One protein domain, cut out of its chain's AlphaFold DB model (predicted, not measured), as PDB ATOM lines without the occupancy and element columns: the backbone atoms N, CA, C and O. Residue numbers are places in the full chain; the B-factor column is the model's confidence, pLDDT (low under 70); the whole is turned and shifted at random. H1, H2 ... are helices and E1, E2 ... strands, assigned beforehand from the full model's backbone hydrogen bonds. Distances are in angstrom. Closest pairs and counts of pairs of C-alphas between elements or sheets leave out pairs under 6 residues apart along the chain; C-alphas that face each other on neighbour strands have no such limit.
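AT A GLANCE: This is residues 16 to 138 of the 139 residues of an uncharacterized protein of Aeromonas veronii (UniProt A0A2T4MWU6). A small, twisted sheet of five short strands has two helices, H2 and H3, over one face, while H1 packs on H2 away from the sheet and H4 only grazes the sheet. A long loop, residues 70 to 91, makes one end of the longest axis, beyond H2 and H3; H4 lies at the other end, and a second long loop, residues 24 to 40, runs from H1 to E1. The printed part has 123 residues with four named helices and five named strands in the order H1 E1 E2 H2 H3 E3 E4 H4 E5; the mixed sheet runs E2 E1 E3 E4 E5. The class is mixed, helices and strands, though only 57 residues, under half, are in named elements. The whole is compact, with a radius of gyration of the C-alphas of 13.5 A and spans of 37 by 28 by 25 A.

IN THESE COORDINATES: H1, residues 16 to 23, begins at C-alpha 16 (235.591, 194.854, 175.231) and is 10.5 A long. E1, residues 41 to 44, and E2, residues 48 to 51, form a hairpin. H2, residues 57 to 69, is the longest helix, 18.4 A from C-alpha 57 (217.628, 202.195, 174.865). H3, residues 92 to 102, is 15.4 A long. E3, residues 106 to 109, and E4, residues 116 to 118, form a second hairpin. H4, residues 126 to 132, is 10.0 A long, and E5, residues 135 to 137, ends at C-alpha 137 (207.768, 206.713, 185.752).

HOW THE PARTS SIT: The sheet is only just strongly twisted, its C-alphas up to 4.0 A off the best plane, and E2 and E5 are its edge strands. E2 and E1 are antiparallel, with N 48 and O 44 at 2.7 A; E1 and E3 are antiparallel, with N 43 and O 107 at 2.8 A. E3 and E4 are antiparallel, with N 117 and O 108 at 2.8 A; E4 and E5 are parallel, with N 136 and O 116 at 2.8 A. H2 is on the sheet, over E1 and along the strands, at a height of 10.1 A; its closest C-alphas to E1 are those of His 57 and Val 42, 6.2 A apart. H3 is on the same face, at a height of 10.0 A. H2 and H3 touch at a steep tilt of 61 degrees, the same way, closest at the C-alphas of Ala 62 and Phe 95, 5.1 A. H1 and H2 only just touch, with 3 pairs of C-alphas within 8 A, through residues 60 to 63 of H2 alone; the closest C-alphas, of Ala 20 and Thr 63, are 7.2 A apart. H4 only grazes the sheet with its residues 128 to 132; its closest C-alphas to E4 are those of Phe 132 and Val 116, 6.5 A apart. E4, H4 and E5 make a strand-helix-strand unit, two parallel neighbour strands with a helix between them in the chain, with a right-handed crossover. E2, H2 H3 and E3 make a split one, with E1 between the strands in the sheet, also right-handed. In H1, H2, H3 and H4 every O i to N i+4 pair is within hydrogen-bond range.

THE WHOLE: The two C-alphas farthest apart, those of Glu 34 and Phe 87, are 39.4 A apart. The printed part has no cut. The links H1 to E1 and H2 to H3 are long, with 17 and 22 residues. The mean pLDDT of the printed part is 91.8; residues 89 to 90 are under 70.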
ATOM      1  N   LYS A  16     236.831 195.635 175.098       93.75
ATOM      2  CA  LYS A  16     235.591 194.854 175.231       93.75
ATOM      3  C   LYS A  16     234.396 195.735 175.583       93.75
ATOM      4  O   LYS A  16     233.325 195.520 175.030       93.75
ATOM      5  N   ILE A  17     234.585 196.745 176.437       94.06
ATOM      6  CA  ILE A  17     233.536 197.729 176.744       94.06
ATOM      7  C   ILE A  17     233.218 198.554 175.496       94.06
ATOM      8  O   ILE A  17     232.049 198.737 175.172       94.06
ATOM      9  N   TRP A  18     234.234 198.993 174.749       93.94
ATOM     10  CA  TRP A  18     234.022 199.717 173.494       93.94
ATOM     11  C   TRP A  18     233.208 198.903 172.476       93.94
ATOM     12  O   TRP A  18     232.293 199.440 171.854       93.94
ATOM     13  N   TRP A  19     233.512 197.612 172.307       93.88
ATOM     14  CA  TRP A  19     232.729 196.743 171.422       93.88
ATOM     15  C   TRP A  19     231.302 196.545 171.932       93.88
ATOM     16  O   TRP A  19     230.374 196.725 171.153       93.88
ATOM     17  N   ALA A  20     231.116 196.316 173.234       94.00
ATOM     18  CA  ALA A  20     229.784 196.225 173.831       94.00
ATOM     19  C   ALA A  20     228.963 197.513 173.629       94.00
ATOM     20  O   ALA A  20     227.775 197.449 173.327       94.00
ATOM     21  N   MET A  21     229.589 198.692 173.719       94.81
ATOM     22  CA  MET A  21     228.932 199.963 173.389       94.81
ATOM     23  C   MET A  21     228.521 200.043 171.921       94.81
ATOM     24  O   MET A  21     227.440 200.545 171.623       94.81
ATOM     25  N   CYS A  22     229.380 199.582 171.010       93.94
ATOM     26  CA  CYS A  22     229.087 199.572 169.580       93.94
ATOM     27  C   CYS A  22     227.903 198.649 169.268       93.94
ATOM     28  O   CYS A  22     226.993 199.069 168.555       93.94
ATOM     29  N   ASP A  23     227.877 197.454 169.862       93.19
ATOM     30  CA  ASP A  23     226.772 196.496 169.741       93.19
ATOM     31  C   ASP A  23     225.475 197.066 170.341       93.19
ATOM     32  O   ASP A  23     224.393 196.896 169.783       93.19
ATOM     33  N   ALA A  24     225.585 197.828 171.434       93.44
ATOM     34  CA  ALA A  24     224.472 198.534 172.064       93.44
ATOM     35  C   ALA A  24     224.093 199.869 171.380       93.44
ATOM     36  O   ALA A  24     223.170 200.554 171.828       93.44
ATOM     37  N   HIS A  25     224.790 200.255 170.305       94.88
ATOM     38  CA  HIS A  25     224.647 201.530 169.593       94.88
ATOM     39  C   HIS A  25     224.762 202.788 170.477       94.88
ATOM     40  O   HIS A  25     224.090 203.797 170.250       94.88
ATOM     41  N   MET A  26     225.622 202.740 171.488       96.25
ATOM     42  CA  MET A  26     225.848 203.836 172.428       96.25
ATOM     43  C   MET A  26     226.910 204.807 171.901       96.25
ATOM     44  O   MET A  26     227.969 204.402 171.422       96.25
ATOM     45  N   SER A  27     226.670 206.111 172.045       96.50
ATOM     46  CA  SER A  27     227.740 207.109 171.924       96.50
ATOM     47  C   SER A  27     228.666 207.084 173.145       96.50
ATOM     48  O   SER A  27     228.301 206.550 174.184       96.50
ATOM     49  N   MET A  28     229.817 207.762 173.090       96.19
ATOM     50  CA  MET A  28     230.488 208.179 174.334       96.19
ATOM     51  C   MET A  28     229.551 209.093 175.139       96.19
ATOM     52  O   MET A  28     228.814 209.880 174.522       96.19
ATOM     53  N   PRO A  29     229.554 209.009 176.477       96.81
ATOM     54  CA  PRO A  29     228.655 209.816 177.274       96.81
ATOM     55  C   PRO A  29     229.061 211.293 177.237       96.81
ATOM     56  O   PRO A  29     230.237 211.651 177.136       96.81
ATOM     57  N   ARG A  30     228.064 212.171 177.326       96.81
ATOM     58  CA  ARG A  30     228.230 213.617 177.505       96.81
ATOM     59  C   ARG A  30     227.779 214.020 178.899       96.81
ATOM     60  O   ARG A  30     226.849 213.435 179.446       96.81
ATOM     61  N   LYS A  31     228.387 215.056 179.473       95.75
ATOM     62  CA  LYS A  31     227.893 215.628 180.732       95.75
ATOM     63  C   LYS A  31     226.461 216.126 180.540       95.75
ATOM     64  O   LYS A  31     226.155 216.701 179.501       95.75
ATOM     65  N   LEU A  32     225.614 215.965 181.558       95.94
ATOM     66  CA  LEU A  32     224.199 216.355 181.492       95.94
ATOM     67  C   LEU A  32     224.008 217.822 181.068       95.94
ATOM     68  O   LEU A  32     223.174 218.107 180.220       95.94
ATOM     69  N   ALA A  33     224.827 218.732 181.601       94.25
ATOM     70  CA  ALA A  33     224.759 220.162 181.289       94.25
ATOM     71  C   ALA A  33     225.132 220.515 179.834       94.25
ATOM     72  O   ALA A  33     224.792 221.594 179.364       94.25
ATOM     73  N   GLU A  34     225.842 219.626 179.136       95.06
ATOM     74  CA  GLU A  34     226.301 219.809 177.752       95.06
ATOM     75  C   GLU A  34     225.490 218.952 176.763       95.06
ATOM     76  O   GLU A  34     225.737 218.978 175.555       95.06
ATOM     77  N   ALA A  35     224.561 218.135 177.266       95.75
ATOM     78  CA  ALA A  35     223.821 217.176 176.469       95.75
ATOM     79  C   ALA A  35     222.601 217.819 175.790       95.75
ATOM     80  O   ALA A  35     221.861 218.604 176.376       95.75
ATOM     81  N   ASP A  36     222.360 217.418 174.548       94.31
ATOM     82  CA  ASP A  36     221.173 217.751 173.776       94.31
ATOM     83  C   ASP A  36     220.056 216.751 174.096       94.31
ATOM     84  O   ASP A  36     219.932 215.692 173.478       94.31
ATOM     85  N   LEU A  37     219.232 217.104 175.082       93.44
ATOM     86  CA  LEU A  37     218.136 216.269 175.581       93.44
ATOM     87  C   LEU A  37     216.949 216.155 174.603       93.44
ATOM     88  O   LEU A  37     215.973 215.465 174.903       93.44
ATOM     89  N   SER A  38     217.012 216.801 173.430       91.62
ATOM     90  CA  SER A  38     216.009 216.612 172.373       91.62
ATOM     91  C   SER A  38     216.160 215.265 171.657       91.62
ATOM     92  O   SER A  38     215.189 214.741 171.106       91.62
ATOM     93  N   LYS A  39     217.364 214.680 171.691       92.88
ATOM     94  CA  LYS A  39     217.682 213.393 171.066       92.88
ATOM     95  C   LYS A  39     217.280 212.225 171.965       92.88
ATOM     96  O   LYS A  39     217.198 212.393 173.178       92.88
ATOM     97  N   PRO A  40     217.060 211.022 171.411       95.25
ATOM     98  CA  PRO A  40     216.913 209.835 172.237       95.25
ATOM     99  C   PRO A  40     218.218 209.535 172.987       95.25
ATOM    100  O   PRO A  40     219.315 209.633 172.424       95.25
ATOM    101  N   PHE A  41     218.101 209.193 174.267       96.62
ATOM    102  CA  PHE A  41     219.254 208.996 175.139       96.62
ATOM    103  C   PHE A  41     218.980 208.013 176.276       96.62
ATOM    104  O   PHE A  41     217.832 207.788 176.655       96.62
ATOM    105  N   VAL A  42     220.058 207.499 176.864       97.69
ATOM    106  CA  VAL A  42     220.096 206.875 178.191       97.69
ATOM    107  C   VAL A  42     221.001 207.725 179.077       97.69
ATOM    108  O   VAL A  42     222.105 208.086 178.677       97.69
ATOM    109  N   TYR A  43     220.535 208.073 180.267       97.94
ATOM    110  CA  TYR A  43     221.284 208.822 181.264       97.94
ATOM    111  C   TYR A  43     221.616 207.926 182.452       97.94
ATOM    112  O   TYR A  43     220.757 207.209 182.963       97.94
ATOM    113  N   ASP A  44     222.858 208.024 182.906       97.31
ATOM    114  CA  ASP A  44     223.328 207.501 184.181       97.31
ATOM    115  C   ASP A  44     224.154 208.590 184.859       97.31
ATOM    116  O   ASP A  44     225.135 209.069 184.293       97.31
ATOM    117  N   ARG A  45     223.795 208.970 186.084       96.00
ATOM    118  CA  ARG A  45     224.483 210.005 186.867       96.00
ATOM    119  C   ARG A  45     225.998 209.814 186.946       96.00
ATOM    120  O   ARG A  45     226.725 210.804 187.002       96.00
ATOM    121  N   ARG A  46     226.478 208.570 186.959       94.50
ATOM    122  CA  ARG A  46     227.905 208.237 187.059       94.50
ATOM    123  C   ARG A  46     228.677 208.611 185.801       94.50
ATOM    124  O   ARG A  46     229.837 208.997 185.898       94.50
ATOM    125  N   TYR A  47     228.042 208.487 184.638       95.25
ATOM    126  CA  TYR A  47     228.722 208.560 183.344       95.25
ATOM    127  C   TYR A  47     228.268 209.753 182.499       95.25
ATOM    128  O   TYR A  47     229.077 210.364 181.806       95.25
ATOM    129  N   GLY A  48     226.991 210.116 182.579       96.75
ATOM    130  CA  GLY A  48     226.350 211.160 181.792       96.75
ATOM    131  C   GLY A  48     225.292 210.607 180.838       96.75
ATOM    132  O   GLY A  48     224.633 209.606 181.108       96.75
ATOM    133  N   VAL A  49     225.100 211.313 179.729       97.88
ATOM    134  CA  VAL A  49     224.095 211.044 178.701       97.88
ATOM    135  C   VAL A  49     224.742 210.304 177.536       97.88
ATOM    136  O   VAL A  49     225.575 210.867 176.825       97.88
ATOM    137  N   PHE A  50     224.332 209.061 177.321       98.00
ATOM    138  CA  PHE A  50     224.632 208.275 176.131       98.00
ATOM    139  C   PHE A  50     223.533 208.514 175.095       98.00
ATOM    140  O   PHE A  50     222.363 208.232 175.355       98.00
ATOM    141  N   TYR A  51     223.884 209.004 173.908       97.31
ATOM    142  CA  TYR A  51     222.935 209.012 172.800       97.31
ATOM    143  C   TYR A  51     222.783 207.599 172.259       97.31
ATOM    144  O   TYR A  51     223.773 206.885 172.085       97.31
ATOM    145  N   VAL A  52     221.539 207.225 171.978       95.19
ATOM    146  CA  VAL A  52     221.186 205.918 171.425       95.19
ATOM    147  C   VAL A  52     220.189 206.107 170.282       95.19
ATOM    148  O   VAL A  52     219.337 206.993 170.358       95.19
ATOM    149  N   PRO A  53     220.268 205.322 169.200       91.88
ATOM    150  CA  PRO A  53     219.287 205.387 168.128       91.88
ATOM    151  C   PRO A  53     217.939 204.775 168.544       91.88
ATOM    152  O   PRO A  53     217.774 204.197 169.625       91.88
ATOM    153  N   PHE A  54     216.947 204.930 167.662       86.12
ATOM    154  CA  PHE A  54     215.594 204.401 167.838       86.12
ATOM    155  C   PHE A  54     215.622 202.910 168.215       86.12
ATOM    156  O   PHE A  54     216.230 202.107 167.519       86.12
ATOM    157  N   GLY A  55     214.929 202.544 169.299       84.75
ATOM    158  CA  GLY A  55     214.772 201.147 169.724       84.75
ATOM    159  C   GLY A  55     215.943 200.538 170.509       84.75
ATOM    160  O   GLY A  55     215.807 199.416 170.979       84.75
ATOM    161  N   CYS A  56     217.050 201.258 170.722       91.81
ATOM    162  CA  CYS A  56     218.254 200.686 171.352       91.81
ATOM    163  C   CYS A  56     218.419 200.998 172.853       91.81
ATOM    164  O   CYS A  56     219.361 200.518 173.478       91.81
ATOM    165  N   HIS A  57     217.517 201.776 173.459       93.88
ATOM    166  CA  HIS A  57     217.628 202.195 174.865       93.88
ATOM    167  C   HIS A  57     217.615 201.018 175.854       93.88
ATOM    168  O   HIS A  57     218.405 201.019 176.793       93.88
ATOM    169  N   SER A  58     216.768 200.003 175.633       93.56
ATOM    170  CA  SER A  58     216.706 198.817 176.498       93.56
ATOM    171  C   SER A  58     218.016 198.033 176.466       93.56
ATOM    172  O   SER A  58     218.542 197.664 177.511       93.56
ATOM    173  N   MET A  59     218.596 197.855 175.278       93.81
ATOM    174  CA  MET A  59     219.891 197.200 175.103       93.81
ATOM    175  C   MET A  59     221.033 197.999 175.741       93.81
ATOM    176  O   MET A  59     221.870 197.417 176.426       93.81
ATOM    177  N   ALA A  60     221.049 199.325 175.583       95.94
ATOM    178  CA  ALA A  60     222.042 200.184 176.223       95.94
ATOM    179  C   ALA A  60     221.962 200.117 177.757       95.94
ATOM    180  O   ALA A  60     222.977 199.913 178.416       95.94
ATOM    181  N   MET A  61     220.760 200.210 178.334       96.81
ATOM    182  CA  MET A  61     220.561 200.074 179.782       96.81
ATOM    183  C   MET A  61     220.948 198.683 180.296       96.81
ATOM    184  O   MET A  61     221.662 198.581 181.289       96.81
ATOM    185  N   ALA A  62     220.547 197.618 179.597       95.31
ATOM    186  CA  ALA A  62     220.932 196.251 179.941       95.31
ATOM    187  C   ALA A  62     222.459 196.057 179.896       95.31
ATOM    188  O   ALA A  62     223.027 195.367 180.739       95.31
ATOM    189  N   THR A  63     223.132 196.703 178.944       95.62
ATOM    190  CA  THR A  63     224.595 196.673 178.821       95.62
ATOM    191  C   THR A  63     225.275 197.403 179.982       95.62
ATOM    192  O   THR A  63     226.248 196.895 180.531       95.62
ATOM    193  N   ILE A  64     224.742 198.546 180.427       96.38
ATOM    194  CA  ILE A  64     225.270 199.240 181.614       96.38
ATOM    195  C   ILE A  64     225.069 198.385 182.875       96.38
ATOM    196  O   ILE A  64     226.005 198.229 183.662       96.38
ATOM    197  N   LEU A  65     223.895 197.763 183.034       95.69
ATOM    198  CA  LEU A  65     223.630 196.825 184.130       95.69
ATOM    199  C   LEU A  65     224.620 195.651 184.129       95.69
ATOM    200  O   LEU A  65     225.097 195.247 185.187       95.69
ATOM    201  N   ALA A  66     224.962 195.116 182.955       94.62
ATOM    202  CA  ALA A  66     225.954 194.051 182.820       94.62
ATOM    203  C   ALA A  66     227.291 194.456 183.464       94.62
ATOM    204  O   ALA A  66     227.852 193.709 184.273       94.62
ATOM    205  N   TRP A  67     227.758 195.676 183.187       95.31
ATOM    206  CA  TRP A  67     228.999 196.200 183.756       95.31
ATOM    207  C   TRP A  67     228.910 196.372 185.275       95.31
ATOM    208  O   TRP A  67     229.845 196.004 185.995       95.31
ATOM    209  N   ASP A  68     227.767 196.829 185.785       93.69
ATOM    210  CA  ASP A  68     227.514 196.914 187.228       93.69
ATOM    211  C   ASP A  68     227.601 195.546 187.913       93.69
ATOM    212  O   ASP A  68     228.159 195.427 189.008       93.69
ATOM    213  N   LEU A  69     227.142 194.496 187.233       93.69
ATOM    214  CA  LEU A  69     227.211 193.112 187.703       93.69
ATOM    215  C   LEU A  69     228.574 192.445 187.452       93.69
ATOM    216  O   LEU A  69     228.852 191.378 188.002       93.69
ATOM    217  N   GLY A  70     229.469 193.095 186.705       93.94
ATOM    218  CA  GLY A  70     230.830 192.615 186.474       93.94
ATOM    219  C   GLY A  70     231.028 191.789 185.208       93.94
ATOM    220  O   GLY A  70     232.056 191.123 185.084       93.94
ATOM    221  N   VAL A  71     230.073 191.817 184.278       93.56
ATOM    222  CA  VAL A  71     230.123 191.086 183.005       93.56
ATOM    223  C   VAL A  71     230.044 192.054 181.823       93.56
ATOM    224  O   VAL A  71     229.556 193.172 181.951       93.56
ATOM    225  N   TYR A  72     230.581 191.670 180.665       91.44
ATOM    226  CA  TYR A  72     230.706 192.592 179.525       91.44
ATOM    227  C   TYR A  72     229.438 192.684 178.669       91.44
ATOM    228  O   TYR A  72     229.194 193.731 178.071       91.44
ATOM    229  N   SER A  73     228.661 191.601 178.603       89.81
ATOM    230  CA  SER A  73     227.436 191.498 177.811       89.81
ATOM    231  C   SER A  73     226.239 191.258 178.719       89.81
ATOM    232  O   SER A  73     226.324 190.484 179.671       89.81
ATOM    233  N   TYR A  74     225.096 191.863 178.392       87.12
ATOM    234  CA  TYR A  74     223.855 191.604 179.124       87.12
ATOM    235  C   TYR A  74     223.372 190.152 178.970       87.12
ATOM    236  O   TYR A  74     222.625 189.662 179.810       87.12
ATOM    237  N   MET A  75     223.824 189.452 177.921       87.31
ATOM    238  CA  MET A  75     223.551 188.024 177.727       87.31
ATOM    239  C   MET A  75     224.265 187.136 178.757       87.31
ATOM    240  O   MET A  75     223.840 186.007 178.971       87.31
ATOM    241  N   ASP A  76     225.316 187.650 179.403       89.62
ATOM    242  CA  ASP A  76     226.083 186.939 180.431       89.62
ATOM    243  C   ASP A  76     225.566 187.229 181.854       89.62
ATOM    244  O   ASP A  76     226.170 186.795 182.837       89.62
ATOM    245  N   ILE A  77     224.480 188.000 181.995       90.50
ATOM    246  CA  ILE A  77     223.890 188.306 183.299       90.50
ATOM    247  C   ILE A  77     223.261 187.038 183.885       90.50
ATOM    248  O   ILE A  77     222.401 186.413 183.267       90.50
ATOM    249  N   ASP A  78     223.624 186.715 185.128       89.44
ATOM    250  CA  ASP A  78     222.909 185.720 185.928       89.44
ATOM    251  C   ASP A  78     221.538 186.281 186.331       89.44
ATOM    252  O   ASP A  78     221.379 186.997 187.324       89.44
ATOM    253  N   ASN A  79     220.531 185.974 185.519       88.25
ATOM    254  CA  ASN A  79     219.176 186.470 185.694       88.25
ATOM    255  C   ASN A  79     218.539 185.976 187.006       88.25
ATOM    256  O   ASN A  79     217.754 186.710 187.609       88.25
ATOM    257  N   LYS A  80     218.916 184.788 187.502       85.88
ATOM    258  CA  LYS A  80     218.412 184.257 188.780       85.88
ATOM    259  C   LYS A  80     218.945 185.064 189.954       85.88
ATOM    260  O   LYS A  80     218.179 185.357 190.871       85.88
ATOM    261  N   ALA A  81     220.213 185.469 189.902       86.94
ATOM    262  CA  ALA A  81     220.831 186.280 190.948       86.94
ATOM    263  C   ALA A  81     220.154 187.651 191.130       86.94
ATOM    264  O   ALA A  81     220.131 188.176 192.242       86.94
ATOM    265  N   ILE A  82     219.569 188.209 190.065       87.38
ATOM    266  CA  ILE A  82     218.854 189.497 190.100       87.38
ATOM    267  C   ILE A  82     217.323 189.358 190.069       87.38
ATOM    268  O   ILE A  82     216.614 190.356 189.973       87.38
ATOM    269  N   GLY A  83     216.795 188.133 190.178       86.38
ATOM    270  CA  GLY A  83     215.355 187.875 190.285       86.38
ATOM    271  C   GLY A  83     214.558 188.021 188.981       86.38
ATOM    272  O   GLY A  83     213.335 188.140 189.029       86.38
ATOM    273  N   ILE A  84     215.213 187.993 187.817       85.94
ATOM    274  CA  ILE A  84     214.555 187.991 186.503       85.94
ATOM    275  C   ILE A  84     214.320 186.543 186.063       85.94
ATOM    276  O   ILE A  84     215.233 185.720 186.064       85.94
ATOM    277  N   SER A  85     213.089 186.212 185.665       81.06
ATOM    278  CA  SER A  85     212.748 184.852 185.230       81.06
ATOM    279  C   SER A  85     213.480 184.447 183.946       81.06
ATOM    280  O   SER A  85     213.663 185.265 183.045       81.06
ATOM    281  N   ASP A  86     213.830 183.160 183.822       74.19
ATOM    282  CA  ASP A  86     214.536 182.606 182.650       74.19
ATOM    283  C   ASP A  86     213.784 182.894 181.329       74.19
ATOM    284  O   ASP A  86     214.398 183.144 180.296       74.19
ATOM    285  N   PHE A  87     212.447 182.952 181.361       70.62
ATOM    286  CA  PHE A  87     211.615 183.321 180.206       70.62
ATOM    287  C   PHE A  87     211.833 184.769 179.733       70.62
ATOM    288  O   PHE A  87     211.708 185.061 178.546       70.62
ATOM    289  N   ARG A  88     212.153 185.688 180.652       72.62
ATOM    290  CA  ARG A  88     212.424 187.102 180.351       72.62
ATOM    291  C   ARG A  88     213.915 187.393 180.158       72.62
ATOM    292  O   ARG A  88     214.243 188.485 179.710       72.62
ATOM    293  N   ALA A  89     214.801 186.438 180.446       63.94
ATOM    294  CA  ALA A  89     216.254 186.619 180.415       63.94
ATOM    295  C   ALA A  89     216.840 186.828 179.006       63.94
ATOM    296  O   ALA A  89     217.948 187.326 178.869       63.94
ATOM    297  N   SER A  90     216.105 186.504 177.940       67.69
ATOM    298  CA  SER A  90     216.494 186.856 176.564       67.69
ATOM    299  C   SER A  90     216.034 188.258 176.144       67.69
ATOM    300  O   SER A  90     216.373 188.723 175.056       67.69
ATOM    301  N   CYS A  91     215.260 188.949 176.987       78.62
ATOM    302  CA  CYS A  91     214.643 190.231 176.680       78.62
ATOM    303  C   CYS A  91     215.374 191.373 177.395       78.62
ATOM    304  O   CYS A  91     215.289 191.516 178.616       78.62
ATOM    305  N   SER A  92     216.038 192.239 176.624       83.06
ATOM    306  CA  SER A  92     216.731 193.426 177.144       83.06
ATOM    307  C   SER A  92     215.815 194.352 177.953       83.06
ATOM    308  O   SER A  92     216.286 195.016 178.871       83.06
ATOM    309  N   THR A  93     214.507 194.354 177.674       87.06
ATOM    310  CA  THR A  93     213.523 195.165 178.404       87.06
ATOM    311  C   THR A  93     213.432 194.788 179.883       87.06
ATOM    312  O   THR A  93     213.356 195.664 180.735       87.06
ATOM    313  N   ALA A  94     213.502 193.496 180.229       89.38
ATOM    314  CA  ALA A  94     213.427 193.085 181.633       89.38
ATOM    315  C   ALA A  94     214.635 193.587 182.441       89.38
ATOM    316  O   ALA A  94     214.487 194.037 183.575       89.38
ATOM    317  N   PHE A  95     215.821 193.557 181.829       92.88
ATOM    318  CA  PHE A  95     217.030 194.116 182.425       92.88
ATOM    319  C   PHE A  95     216.987 195.643 182.487       92.88
ATOM    320  O   PHE A  95     217.460 196.211 183.467       92.88
ATOM    321  N   SER A  96     216.411 196.321 181.487       92.69
ATOM    322  CA  SER A  96     216.288 197.779 181.524       92.69
ATOM    323  C   SER A  96     215.318 198.272 182.593       92.69
ATOM    324  O   SER A  96     215.632 199.245 183.273       92.69
ATOM    325  N   ASP A  97     214.184 197.593 182.774       92.44
ATOM    326  CA  ASP A  97     213.215 197.929 183.822       92.44
ATOM    327  C   ASP A  97     213.864 197.742 185.200       92.44
ATOM    328  O   ASP A  97     213.901 198.669 186.010       92.44
ATOM    329  N   TYR A  98     214.504 196.582 185.413       93.75
ATOM    330  CA  TYR A  98     215.273 196.306 186.626       93.75
ATOM    331  C   TYR A  98     216.329 197.386 186.881       93.75
ATOM    332  O   TYR A  98     216.450 197.892 187.997       93.75
ATOM    333  N   TYR A  99     217.088 197.754 185.849       95.25
ATOM    334  CA  TYR A  99     218.133 198.764 185.946       95.25
ATOM    335  C   TYR A  99     217.574 200.116 186.404       95.25
ATOM    336  O   TYR A  99     218.090 200.685 187.366       95.25
ATOM    337  N   LEU A 100     216.488 200.590 185.787       95.12
ATOM    338  CA  LEU A 100     215.841 201.858 186.132       95.12
ATOM    339  C   LEU A 100     215.241 201.862 187.542       95.12
ATOM    340  O   LEU A 100     215.273 202.883 188.231       95.12
ATOM    341  N   GLU A 101     214.673 200.740 187.978       94.19
ATOM    342  CA  GLU A 101     214.038 200.620 189.292       94.19
ATOM    343  C   GLU A 101     215.022 200.530 190.458       94.19
ATOM    344  O   GLU A 101     214.655 200.888 191.587       94.19
ATOM    345  N   ASN A 102     216.225 200.008 190.195       93.94
ATOM    346  CA  ASN A 102     217.217 199.659 191.213       93.94
ATOM    347  C   ASN A 102     218.475 200.536 191.167       93.94
ATOM    348  O   ASN A 102     219.263 200.498 192.113       93.94
ATOM    349  N   THR A 103     218.645 201.367 190.135       94.88
ATOM    350  CA  THR A 103     219.803 202.262 189.994       94.88
ATOM    351  C   THR A 103     219.371 203.724 190.125       94.88
ATOM    352  O   THR A 103     218.748 204.286 189.227       94.88
ATOM    353  N   PRO A 104     219.681 204.402 191.243       95.12
ATOM    354  CA  PRO A 104     219.391 205.824 191.375       95.12
ATOM    355  C   PRO A 104     220.187 206.658 190.366       95.12
ATOM    356  O   PRO A 104     221.380 206.445 190.169       95.12
ATOM    357  N   GLY A 105     219.565 207.701 189.822       96.62
ATOM    358  CA  GLY A 105     220.204 208.607 188.869       96.62
ATOM    359  C   GLY A 105     220.192 208.105 187.438       96.62
ATOM    360  O   GLY A 105     221.065 208.491 186.668       96.62
ATOM    361  N   THR A 106     219.232 207.255 187.082       97.56
ATOM    362  CA  THR A 106     219.092 206.745 185.720       97.56
ATOM    363  C   THR A 106     217.742 207.101 185.132       97.56
ATOM    364  O   THR A 106     216.719 207.027 185.813       97.56
ATOM    365  N   CYS A 107     217.735 207.462 183.857       97.06
ATOM    366  CA  CYS A 107     216.523 207.659 183.074       97.06
ATOM    367  C   CYS A 107     216.844 207.487 181.590       97.06
ATOM    368  O   CYS A 107     218.006 207.400 181.194       97.06
ATOM    369  N   PHE A 108     215.826 207.448 180.744       96.56
ATOM    370  CA  PHE A 108     216.021 207.437 179.302       96.56
ATOM    371  C   PHE A 108     214.947 208.255 178.601       96.56
ATOM    372  O   PHE A 108     213.853 208.468 179.117       96.56
ATOM    373  N   LYS A 109     215.248 208.692 177.385       94.94
ATOM    374  CA  LYS A 109     214.274 209.258 176.463       94.94
ATOM    375  C   LYS A 109     214.239 208.383 175.226       94.94
ATOM    376  O   LYS A 109     215.234 208.281 174.507       94.94
ATOM    377  N   SER A 110     213.100 207.748 174.974       90.06
ATOM    378  CA  SER A 110     212.904 207.034 173.717       90.06
ATOM    379  C   SER A 110     212.580 208.014 172.594       90.06
ATOM    380  O   SER A 110     212.106 209.127 172.803       90.06
ATOM    381  N   SER A 111     212.808 207.571 171.370       83.75
ATOM    382  CA  SER A 111     212.392 208.257 170.146       83.75
ATOM    383  C   SER A 111     210.872 208.336 169.963       83.75
ATOM    384  O   SER A 111     210.403 209.136 169.160       83.75
ATOM    385  N   ILE A 112     210.110 207.496 170.666       81.69
ATOM    386  CA  ILE A 112     208.646 207.424 170.571       81.69
ATOM    387  C   ILE A 112     207.999 208.344 171.613       81.69
ATOM    388  O   ILE A 112     206.974 208.968 171.345       81.69
ATOM    389  N   SER A 113     208.604 208.455 172.800       80.25
ATOM    390  CA  SER A 113     208.068 209.259 173.893       80.25
ATOM    391  C   SER A 113     208.572 210.701 173.851       80.25
ATOM    392  O   SER A 113     209.766 210.993 173.715       80.25
ATOM    393  N   LYS A 114     207.649 211.643 174.059       82.94
ATOM    394  CA  LYS A 114     208.017 213.041 174.317       82.94
ATOM    395  C   LYS A 114     208.589 213.235 175.724       82.94
ATOM    396  O   LYS A 114     209.345 214.183 175.914       82.94
ATOM    397  N   GLN A 115     208.327 212.311 176.641       91.75
ATOM    398  CA  GLN A 115     208.734 212.381 178.042       91.75
ATOM    399  C   GLN A 115     210.030 211.614 178.299       91.75
ATOM    400  O   GLN A 115     210.367 210.665 177.582       91.75
ATOM    401  N   VAL A 116     210.753 212.036 179.334       95.06
ATOM    402  CA  VAL A 116     211.838 211.245 179.924       95.06
ATOM    403  C   VAL A 116     211.209 210.194 180.835       95.06
ATOM    404  O   VAL A 116     210.270 210.496 181.559       95.06
ATOM    405  N   ILE A 117     211.702 208.961 180.797       95.19
ATOM    406  CA  ILE A 117     211.201 207.847 181.604       95.19
ATOM    407  C   ILE A 117     212.261 207.485 182.642       95.19
ATOM    408  O   ILE A 117     213.429 207.280 182.308       95.19
ATOM    409  N   SER A 118     211.857 207.416 183.904       95.69
ATOM    410  CA  SER A 118     212.683 206.984 185.036       95.69
ATOM    411  C   SER A 118     212.013 205.805 185.742       95.69
ATOM    412  O   SER A 118     210.811 205.617 185.610       95.69
ATOM    413  N   GLY A 119     212.751 205.024 186.529       93.75
ATOM    414  CA  GLY A 119     212.142 203.923 187.281       93.75
ATOM    415  C   GLY A 119     211.167 204.424 188.343       93.75
ATOM    416  O   GLY A 119     210.014 204.020 188.371       93.75
ATOM    417  N   LYS A 120     211.616 205.333 189.221       93.06
ATOM    418  CA  LYS A 120     210.825 205.824 190.367       93.06
ATOM    419  C   LYS A 120     211.013 207.329 190.592       93.06
ATOM    420  O   LYS A 120     212.109 207.843 190.332       93.06
ATOM    421  N   PRO A 121     210.030 208.039 191.186       89.56
ATOM    422  CA  PRO A 121     210.157 209.459 191.537       89.56
ATOM    423  C   PRO A 121     211.354 209.789 192.429       89.56
ATOM    424  O   PRO A 121     211.931 210.871 192.317       89.56
ATOM    425  N   ALA A 122     211.750 208.862 193.301       90.00
ATOM    426  CA  ALA A 122     212.907 209.018 194.180       90.00
ATOM    427  C   ALA A 122     214.259 208.761 193.481       90.00
ATOM    428  O   ALA A 122     215.301 209.066 194.054       90.00
ATOM    429  N   GLY A 123     214.265 208.214 192.259       90.31
ATOM    430  CA  GLY A 123     215.496 207.879 191.535       90.31
ATOM    431  C   GLY A 123     216.274 209.110 191.063       90.31
ATOM    432  O   GLY A 123     217.504 209.081 191.019       90.31
ATOM    433  N   LEU A 124     215.574 210.208 190.765       95.31
ATOM    434  CA  LEU A 124     216.170 211.462 190.303       95.31
ATOM    435  C   LEU A 124     216.129 212.539 191.392       95.31
ATOM    436  O   LEU A 124     215.119 212.724 192.080       95.31
ATOM    437  N   ASN A 125     217.224 213.284 191.518       95.38
ATOM    438  CA  ASN A 125     217.308 214.439 192.403       95.38
ATOM    439  C   ASN A 125     216.616 215.669 191.781       95.38
ATOM    440  O   ASN A 125     216.198 215.660 190.622       95.38
ATOM    441  N   ASN A 126     216.476 216.747 192.555       94.38
ATOM    442  CA  ASN A 126     215.760 217.942 192.097       94.38
ATOM    443  C   ASN A 126     216.441 218.630 190.906       94.38
ATOM    444  O   ASN A 126     215.752 219.127 190.024       94.38
ATOM    445  N   GLN A 127     217.774 218.631 190.850       93.38
ATOM    446  CA  GLN A 127     218.509 219.251 189.750       93.38
ATOM    447  C   GLN A 127     218.291 218.488 188.438       93.38
ATOM    448  O   GLN A 127     218.010 219.093 187.409       93.38
ATOM    449  N   GLU A 128     218.364 217.161 188.483       95.75
ATOM    450  CA  GLU A 128     218.057 216.279 187.353       95.75
ATOM    451  C   GLU A 128     216.621 216.475 186.875       95.75
ATOM    452  O   GLU A 128     216.385 216.653 185.684       95.75
ATOM    453  N   LYS A 129     215.662 216.532 187.806       94.62
ATOM    454  CA  LYS A 129     214.260 216.818 187.481       94.62
ATOM    455  C   LYS A 129     214.099 218.158 186.766       94.62
ATOM    456  O   LYS A 129     213.363 218.230 185.789       94.62
ATOM    457  N   CYS A 130     214.827 219.193 187.187       92.75
ATOM    458  CA  CYS A 130     214.835 220.479 186.490       92.75
ATOM    459  C   CYS A 130     215.412 220.387 185.067       92.75
ATOM    460  O   CYS A 130     214.895 221.055 184.179       92.75
ATOM    461  N   PHE A 131     216.447 219.570 184.836       92.62
ATOM    462  CA  PHE A 131     217.012 219.364 183.495       92.62
ATOM    463  C   PHE A 131     216.057 218.615 182.562       92.62
ATOM    464  O   PHE A 131     215.919 218.984 181.399       92.62
ATOM    465  N   PHE A 132     215.421 217.554 183.058       94.19
ATOM    466  CA  PHE A 132     214.584 216.682 182.234       94.19
ATOM    467  C   PHE A 132     213.165 217.219 182.034       94.19
ATOM    468  O   PHE A 132     212.531 216.899 181.028       94.19
ATOM    469  N   GLY A 133     212.675 218.053 182.953       90.31
ATOM    470  CA  GLY A 133     211.335 218.620 182.885       90.31
ATOM    471  C   GLY A 133     210.266 217.551 183.093       90.31
ATOM    472  O   GLY A 133     210.073 217.076 184.212       90.31
ATOM    473  N   ASP A 134     209.554 217.199 182.024       90.94
ATOM    474  CA  ASP A 134     208.437 216.255 182.077       90.94
ATOM    475  C   ASP A 134     208.933 214.800 182.132       90.94
ATOM    476  O   ASP A 134     209.538 214.284 181.180       90.94
ATOM    477  N   ILE A 135     208.694 214.155 183.277       95.00
ATOM    478  CA  ILE A 135     209.185 212.814 183.596       95.00
ATOM    479  C   ILE A 135     208.004 211.885 183.870       95.00
ATOM    480  O   ILE A 135     207.231 212.106 184.802       95.00
ATOM    481  N   ALA A 136     207.936 210.806 183.098       94.88
ATOM    482  CA  ALA A 136     207.115 209.641 183.378       94.88
ATOM    483  C   ALA A 136     207.904 208.615 184.205       94.88
ATOM    484  O   ALA A 136     209.139 208.559 184.153       94.88
ATOM    485  N   TYR A 137     207.185 207.788 184.956       92.88
ATOM    486  CA  TYR A 137     207.768 206.713 185.752       92.88
ATOM    487  C   TYR A 137     207.252 205.362 185.270       92.88
ATOM    488  O   TYR A 137     206.197 205.312 184.640       92.88
ATOM    489  N   LEU A 138     208.016 204.298 185.514       88.31
ATOM    490  CA  LEU A 138     207.515 202.941 185.309       88.31
ATOM    491  C   LEU A 138     206.364 202.683 186.294       88.31
ATOM    492  O   LEU A 138     206.427 203.143 187.440       88.31
TER     493      LEU A 138